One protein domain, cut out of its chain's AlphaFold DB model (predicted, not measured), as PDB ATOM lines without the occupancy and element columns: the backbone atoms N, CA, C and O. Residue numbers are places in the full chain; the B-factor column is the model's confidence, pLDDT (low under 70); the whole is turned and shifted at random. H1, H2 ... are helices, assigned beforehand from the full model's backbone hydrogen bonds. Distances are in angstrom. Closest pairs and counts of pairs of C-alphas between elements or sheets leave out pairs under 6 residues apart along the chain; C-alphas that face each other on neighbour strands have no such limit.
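This is residues 2 to 57 of the 277 residues of the protein "Hypothetical protein" of Vannella sp. CB-2014 (UniProt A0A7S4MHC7). One long helix, H3, runs along the length of an elongated frame, with the short helices H1 and H2 near its first end and the short helix H4 near its last end. After H4 a tail without a named element, residues 46 to 57, folds back from the H4 end toward the H1 end, so that H3, H4 and the tail make an open U-like outline. The printed part has 56 residues, with four named helices in the order H1, H2, H3, H4 and no named strand; the class is all helix. The whole is only just loose, close to compact, with a radius of gyration of the C-alphas of 12.4 A, and the C-alphas span 35 by 20 by 16 A.

H1, residues 2 to 5, and H2, residues 14 to 19, are joined by a short link of 8 residues. They are only just apart, their closest C-alphas being 8.4 A from each other. H2 and H3, residues 21 to 36, meet only through their link, a tight one of 1 residue. H1 touches H3, which takes part with residues 22 to 26 alone; the closest C-alphas are those of Ser 2 and Ile 23, 5.4 A apart. A tight link of 3 residues joins H3 to H4, residues 40 to 45. H3 and H4 only just touch, with 3 pairs of C-alphas within 8 A, and they touch only at the corner by their link; H3 takes part with residues 33 to 34 alone. The closest C-alphas of the two are those of Glu 34 and Leu 40, 6.1 A apart. Their lines stand at a steep tilt of 63 degrees, opposite ways. H4 is apart from H1 and from H2. In H2, H3 and H4 every O i to N i+4 pair is within hydrogen-bond range; H1 is too short for such a pair, and its 1 pair of O i and N i+3 is within range.

H1 runs from Ser 2, C-alpha at (-17.758, -1.069, 33.167), to Ala 5, over 5.3 A. H2 runs from Ala 14 to Ser 19, over 8.7 A. H3, the longest helix with 16 residues, runs from Ser 21, C-alpha at (-19.441, -10.113, 32.213), to Asn 36, C-alpha at (1.837, -4.338, 40.007), over 23.4 A. H4 runs from Leu 40 to Gly 45, C-alpha at (-9.707, 5.362, 46.973), over 8.0 A.

The two C-alphas farthest apart are those of Thr 12 and Pro 38, at 35.8 A, while the first and last printed C-alphas, of Ser 2 and Glu 57, are 11.8 A apart. The printed part has no cut, and no link between the helices is long. The C-alphas of residues 46 to 57 lie 2 to 17 A from the mean of the C-alphas. The mean pLDDT of the printed part is 83.6; the model's confidence is under 70 at residues 46 to 47.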
ATOM      1  N   SER A   2     -17.905  -0.047  34.228       83.94
ATOM      2  CA  SER A   2     -17.758  -1.069  33.167       83.94
ATOM      3  C   SER A   2     -18.312  -0.668  31.793       83.94
ATOM      4  O   SER A   2     -17.651  -0.916  30.782       83.94
ATOM      5  N   GLN A   3     -19.470  -0.002  31.765       85.88
ATOM      6  CA  GLN A   3     -20.094   0.498  30.538       85.88
ATOM      7  C   GLN A   3     -19.304   1.637  29.877       85.88
ATOM      8  O   GLN A   3     -19.351   1.768  28.665       85.88
ATOM      9  N   MET A   4     -18.529   2.429  30.624       86.75
ATOM     10  CA  MET A   4     -17.671   3.457  30.017       86.75
ATOM     11  C   MET A   4     -16.404   2.850  29.414       86.75
ATOM     12  O   MET A   4     -16.016   3.190  28.304       86.75
ATOM     13  N   ALA A   5     -15.804   1.880  30.109       84.69
ATOM     14  CA  ALA A   5     -14.577   1.230  29.657       84.69
ATOM     15  C   ALA A   5     -14.780   0.258  28.478       84.69
ATOM     16  O   ALA A   5     -13.841  -0.008  27.730       84.69
ATOM     17  N   ASN A   6     -15.965  -0.350  28.352       87.50
ATOM     18  CA  ASN A   6     -16.306  -1.283  27.274       87.50
ATOM     19  C   ASN A   6     -17.783  -1.080  26.880       87.50
ATOM     20  O   ASN A   6     -18.628  -1.868  27.306       87.50
ATOM     21  N   PRO A   7     -18.118  -0.037  26.108       88.50
ATOM     22  CA  PRO A   7     -19.503   0.412  25.935       88.50
ATOM     23  C   PRO A   7     -20.375  -0.456  25.034       88.50
ATOM     24  O   PRO A   7     -21.597  -0.431  25.163       88.50
ATOM     25  N   THR A   8     -19.781  -1.248  24.143       89.88
ATOM     26  CA  THR A   8     -20.522  -2.005  23.130       89.88
ATOM     27  C   THR A   8     -20.451  -3.523  23.361       89.88
ATOM     28  O   THR A   8     -19.383  -4.042  23.701       89.88
ATOM     29  N   PRO A   9     -21.569  -4.255  23.165       91.38
ATOM     30  CA  PRO A   9     -22.938  -3.735  23.042       91.38
ATOM     31  C   PRO A   9     -23.436  -3.139  24.378       91.38
ATOM     32  O   PRO A   9     -23.056  -3.637  25.440       91.38
ATOM     33  N   PRO A  10     -24.255  -2.076  24.379       92.56
ATOM     34  CA  PRO A  10     -24.789  -1.503  25.619       92.56
ATOM     35  C   PRO A  10     -25.717  -2.488  26.354       92.56
ATOM     36  O   PRO A  10     -26.297  -3.381  25.738       92.56
ATOM     37  N   CYS A  11     -25.833  -2.351  27.681       91.62
ATOM     38  CA  CYS A  11     -26.825  -3.108  28.456       91.62
ATOM     39  C   CYS A  11     -28.243  -2.634  28.100       91.62
ATOM     40  O   CYS A  11     -28.444  -1.446  27.860       91.62
ATOM     41  N   THR A  12     -29.219  -3.541  28.126       93.44
ATOM     42  CA  THR A  12     -30.631  -3.258  27.822       93.44
ATOM     43  C   THR A  12     -31.547  -3.313  29.051       93.44
ATOM     44  O   THR A  12     -32.736  -3.022  28.944       93.44
ATOM     45  N   SER A  13     -31.023  -3.677  30.228       91.50
ATOM     46  CA  SER A  13     -31.772  -3.708  31.491       91.50
ATOM     47  C   SER A  13     -30.863  -3.584  32.720       91.50
ATOM     48  O   SER A  13     -29.647  -3.795  32.639       91.50
ATOM     49  N   ALA A  14     -31.467  -3.304  33.880       87.12
ATOM     50  CA  ALA A  14     -30.779  -3.303  35.173       87.12
ATOM     51  C   ALA A  14     -30.186  -4.678  35.520       87.12
ATOM     52  O   ALA A  14     -29.026  -4.769  35.913       87.12
ATOM     53  N   GLU A  15     -30.943  -5.754  35.293       89.06
ATOM     54  CA  GLU A  15     -30.490  -7.128  35.544       89.06
ATOM     55  C   GLU A  15     -29.263  -7.485  34.693       89.06
ATOM     56  O   GLU A  15     -28.293  -8.068  35.188       89.06
ATOM     57  N   GLN A  16     -29.254  -7.070  33.420       89.50
ATOM     58  CA  GLN A  16     -28.099  -7.278  32.555       89.50
ATOM     59  C   GLN A  16     -26.908  -6.427  33.002       89.50
ATOM     60  O   GLN A  16     -25.785  -6.925  32.983       89.50
ATOM     61  N   ARG A  17     -27.126  -5.168  33.415       86.88
ATOM     62  CA  ARG A  17     -26.059  -4.306  33.954       86.88
ATOM     63  C   ARG A  17     -25.377  -4.982  35.141       86.88
ATOM     64  O   ARG A  17     -24.150  -5.026  35.170       86.88
ATOM     65  N   ASP A  18     -26.150  -5.501  36.089       86.19
ATOM     66  CA  ASP A  18     -25.625  -6.028  37.354       86.19
ATOM     67  C   ASP A  18     -24.934  -7.390  37.196       86.19
ATOM     68  O   ASP A  18     -24.000  -7.710  37.934       86.19
ATOM     69  N   SER A  19     -25.334  -8.169  36.190       88.56
ATOM     70  CA  SER A  19     -24.729  -9.464  35.849       88.56
ATOM     71  C   SER A  19     -23.691  -9.394  34.718       88.56
ATOM     72  O   SER A  19     -23.150 -10.426  34.301       88.56
ATOM     73  N   ASP A  20     -23.371  -8.195  34.221       88.94
ATOM     74  CA  ASP A  20     -22.570  -8.022  33.013       88.94
ATOM     75  C   ASP A  20     -21.152  -8.600  33.152       88.94
ATOM     76  O   ASP A  20     -20.352  -8.199  34.002       88.94
ATOM     77  N   SER A  21     -20.777  -9.503  32.243       88.62
ATOM     78  CA  SER A  21     -19.441 -10.113  32.213       88.62
ATOM     79  C   SER A  21     -18.287  -9.097  32.119       88.62
ATOM     80  O   SER A  21     -17.171  -9.372  32.582       88.62
ATOM     81  N   ARG A  22     -18.539  -7.896  31.576       90.19
ATOM     82  CA  ARG A  22     -17.575  -6.789  31.503       90.19
ATOM     83  C   ARG A  22     -17.187  -6.268  32.881       90.19
ATOM     84  O   ARG A  22     -16.054  -5.815  33.026       90.19
ATOM     85  N   ILE A  23     -18.046  -6.393  33.898       86.50
ATOM     86  CA  ILE A  23     -17.698  -6.080  35.293       86.50
ATOM     87  C   ILE A  23     -16.490  -6.909  35.722       86.50
ATOM     88  O   ILE A  23     -15.492  -6.351  36.171       86.50
ATOM     89  N   LYS A  24     -16.528  -8.229  35.492       86.56
ATOM     90  CA  LYS A  24     -15.410  -9.131  35.818       86.56
ATOM     91  C   LYS A  24     -14.152  -8.782  35.026       86.56
ATOM     92  O   LYS A  24     -13.048  -8.883  35.547       86.56
ATOM     93  N   ARG A  25     -14.298  -8.362  33.763       87.19
ATOM     94  CA  ARG A  25     -13.161  -7.935  32.930       87.19
ATOM     95  C   ARG A  25     -12.491  -6.674  33.476       87.19
ATOM     96  O   ARG A  25     -11.267  -6.626  33.512       87.19
ATOM     97  N   VAL A  26     -13.270  -5.672  33.883       87.44
ATOM     98  CA  VAL A  26     -12.728  -4.462  34.517       87.44
ATOM     99  C   VAL A  26     -12.151  -4.794  35.894       87.44
ATOM    100  O   VAL A  26     -11.049  -4.351  36.187       87.44
ATOM    101  N   GLY A  27     -12.807  -5.657  36.675       87.75
ATOM    102  CA  GLY A  27     -12.290  -6.157  37.953       87.75
ATOM    103  C   GLY A  27     -10.901  -6.792  37.831       87.75
ATOM    104  O   GLY A  27      -9.995  -6.408  38.560       87.75
ATOM    105  N   ARG A  28     -10.679  -7.646  36.823       88.38
ATOM    106  CA  ARG A  28      -9.345  -8.214  36.553       88.38
ATOM    107  C   ARG A  28      -8.278  -7.152  36.277       88.38
ATOM    108  O   ARG A  28      -7.160  -7.295  36.750       88.38
ATOM    109  N   ARG A  29      -8.613  -6.070  35.561       86.31
ATOM    110  CA  ARG A  29      -7.672  -4.952  35.342       86.31
ATOM    111  C   ARG A  29      -7.327  -4.245  36.653       86.31
ATOM    112  O   ARG A  29      -6.175  -3.887  36.858       86.31
ATOM    113  N   PHE A  30      -8.305  -4.062  37.542       86.69
ATOM    114  CA  PHE A  30      -8.064  -3.504  38.877       86.69
ATOM    115  C   PHE A  30      -7.123  -4.400  39.687       86.69
ATOM    116  O   PHE A  30      -6.148  -3.901  40.240       86.69
ATOM    117  N   GLU A  31      -7.366  -5.711  39.701       87.75
ATOM    118  CA  GLU A  31      -6.510  -6.698  40.376       87.75
ATOM    119  C   GLU A  31      -5.087  -6.732  39.797       87.75
ATOM    120  O   GLU A  31      -4.111  -6.805  40.539       87.75
ATOM    121  N   GLU A  32      -4.949  -6.657  38.470       87.88
ATOM    122  CA  GLU A  32      -3.654  -6.576  37.785       87.88
ATOM    123  C   GLU A  32      -2.874  -5.324  38.193       87.88
ATOM    124  O   GLU A  32      -1.682  -5.410  38.489       87.88
ATOM    125  N   ILE A  33      -3.548  -4.173  38.233       85.25
ATOM    126  CA  ILE A  33      -2.952  -2.905  38.647       85.25
ATOM    127  C   ILE A  33      -2.539  -2.961  40.118       85.25
ATOM    128  O   ILE A  33      -1.402  -2.621  40.424       85.25
ATOM    129  N   GLU A  34      -3.400  -3.454  41.007       85.31
ATOM    130  CA  GLU A  34      -3.081  -3.594  42.435       85.31
ATOM    131  C   GLU A  34      -1.895  -4.540  42.657       85.31
ATOM    132  O   GLU A  34      -1.049  -4.291  43.507       85.31
ATOM    133  N   ARG A  35      -1.781  -5.615  41.867       87.44
ATOM    134  CA  ARG A  35      -0.642  -6.541  41.946       87.44
ATOM    135  C   ARG A  35       0.674  -5.887  41.523       87.44
ATOM    136  O   ARG A  35       1.706  -6.174  42.123       87.44
ATOM    137  N   ASN A  36       0.648  -5.045  40.490       83.69
ATOM    138  CA  ASN A  36       1.837  -4.338  40.007       83.69
ATOM    139  C   ASN A  36       2.180  -3.111  40.869       83.69
ATOM    140  O   ASN A  36       3.346  -2.730  40.952       83.69
ATOM    141  N   TYR A  37       1.178  -2.520  41.524       81.25
ATOM    142  CA  TYR A  37       1.289  -1.320  42.349       81.25
ATOM    143  C   TYR A  37       0.488  -1.484  43.654       81.25
ATOM    144  O   TYR A  37      -0.583  -0.886  43.802       81.25
ATOM    145  N   PRO A  38       0.980  -2.296  44.611       84.69
ATOM    146  CA  PRO A  38       0.248  -2.587  45.840       84.69
ATOM    147  C   PRO A  38      -0.103  -1.324  46.630       84.69
ATOM    148  O   PRO A  38       0.747  -0.466  46.867       84.69
ATOM    149  N   GLY A  39      -1.358  -1.226  47.061       80.06
ATOM    150  CA  GLY A  39      -1.899  -0.089  47.793       80.06
ATOM    151  C   GLY A  39      -2.432   1.037  46.908       80.06
ATOM    152  O   GLY A  39      -3.006   1.977  47.457       80.06
ATOM    153  N   LEU A  40      -2.310   0.966  45.574       78.00
ATOM    154  CA  LEU A  40      -2.757   2.044  44.688       78.00
ATOM    155  C   LEU A  40      -4.243   2.342  44.863       78.00
ATOM    156  O   LEU A  40      -4.598   3.495  45.105       78.00
ATOM    157  N   TRP A  41      -5.119   1.336  44.772       78.62
ATOM    158  CA  TRP A  41      -6.559   1.586  44.893       78.62
ATOM    159  C   TRP A  41      -6.955   1.990  46.306       78.62
ATOM    160  O   TRP A  41      -7.917   2.733  46.484       78.62
ATOM    161  N   THR A  42      -6.192   1.556  47.309       77.06
ATOM    162  CA  THR A  42      -6.377   2.006  48.690       77.06
ATOM    163  C   THR A  42      -6.034   3.491  48.822       77.06
ATOM    164  O   THR A  42      -6.824   4.256  49.372       77.06
ATOM    165  N   GLU A  43      -4.899   3.937  48.284       73.94
ATOM    166  CA  GLU A  43      -4.470   5.339  48.348       73.94
ATOM    167  C   GLU A  43      -5.311   6.259  47.452       73.94
ATOM    168  O   GLU A  43      -5.775   7.307  47.910       73.94
ATOM    169  N   ALA A  44      -5.568   5.867  46.201       71.44
ATOM    170  CA  ALA A  44      -6.448   6.597  45.292       71.44
ATOM    171  C   ALA A  44      -7.889   6.621  45.826       71.44
ATOM    172  O   ALA A  44      -8.531   7.670  45.817       71.44
ATOM    173  N   GLY A  45      -8.367   5.512  46.399       70.62
ATOM    174  CA  GLY A  45      -9.707   5.362  46.973       70.62
ATOM    175  C   GLY A  45      -9.984   6.228  48.206       70.62
ATOM    176  O   GLY A  45     -11.141   6.558  48.460       70.62
ATOM    177  N   LYS A  46      -8.948   6.708  48.916       69.81
ATOM    178  CA  LYS A  46      -9.086   7.787  49.925       69.81
ATOM    179  C   LYS A  46      -9.530   9.115  49.304       69.81
ATOM    180  O   LYS A  46      -9.834  10.072  50.026       69.81
ATOM    181  N   SER A  47      -9.488   9.210  47.975       65.88
ATOM    182  CA  SER A  47      -9.679  10.449  47.241       65.88
ATOM    183  C   SER A  47     -10.747  10.412  46.173       65.88
ATOM    184  O   SER A  47     -11.593  11.302  46.144       65.88
ATOM    185  N   HIS A  48     -10.704   9.391  45.333       71.44
ATOM    186  CA  HIS A  48     -11.679   9.105  44.307       71.44
ATOM    187  C   HIS A  48     -11.872   7.592  44.302       71.44
ATOM    188  O   HIS A  48     -10.973   6.835  43.930       71.44
ATOM    189  N   ARG A  49     -13.023   7.133  44.797       73.00
ATOM    190  CA  ARG A  49     -13.306   5.702  44.827       73.00
ATOM    191  C   ARG A  49     -13.679   5.260  43.423       73.00
ATOM    192  O   ARG A  49     -14.771   5.548  42.954       73.00
ATOM    193  N   SER A  50     -12.781   4.503  42.817       70.81
ATOM    194  CA  SER A  50     -13.033   3.833  41.554       70.81
ATOM    195  C   SER A  50     -13.269   2.353  41.793       70.81
ATOM    196  O   SER A  50     -12.511   1.695  42.504       70.81
ATOM    197  N   HIS A  51     -14.350   1.824  41.233       73.06
ATOM    198  CA  HIS A  51     -14.681   0.407  41.318       73.06
ATOM    199  C   HIS A  51     -15.560   0.011  40.120       73.06
ATOM    200  O   HIS A  51     -16.355   0.830  39.651       73.06
ATOM    201  N   PRO A  52     -15.474  -1.239  39.620       73.38
ATOM    202  CA  PRO A  52     -16.224  -1.680  38.441       73.38
ATOM    203  C   PRO A  52     -17.732  -1.363  38.480       73.38
ATOM    204  O   PRO A  52     -18.290  -0.931  37.463       73.38
ATOM    205  N   ASN A  53     -18.338  -1.518  39.664       71.69
ATOM    206  CA  ASN A  53     -19.779  -1.363  39.917       71.69
ATOM    207  C   ASN A  53     -20.196   0.018  40.437       71.69
ATOM    208  O   ASN A  53     -21.378   0.237  40.661       71.69
ATOM    209  N   GLU A  54     -19.254   0.929  40.663       77.56
ATOM    210  CA  GLU A  54     -19.600   2.267  41.145       77.56
ATOM    211  C   GLU A  54     -19.941   3.191  39.970       77.56
ATOM    212  O   GLU A  54     -19.504   2.982  38.819       77.56
ATOM    213  N   LEU A  55     -20.738   4.214  40.283       83.38
ATOM    214  CA  LEU A  55     -20.897   5.378  39.422       83.38
ATOM    215  C   LEU A  55     -19.526   6.025  39.249       83.38
ATOM    216  O   LEU A  55     -18.732   6.100  40.184       83.38
ATOM    217  N   GLU A  56     -19.238   6.438  38.028       87.62
ATOM    218  CA  GLU A  56     -17.936   6.971  37.658       87.62
ATOM    219  C   GLU A  56     -18.110   8.281  36.911       87.62
ATOM    220  O   GLU A  56     -19.195   8.567  36.402       87.62
ATOM    221  N   GLU A  57     -17.035   9.057  36.850       91.00
ATOM    222  CA  GLU A  57     -17.029  10.314  36.112       91.00
ATOM    223  C   GLU A  57     -17.160  10.060  34.610       91.00
ATOM    224  O   GLU A  57     -16.459   9.226  34.028       91.00
TER     225      GLU A  57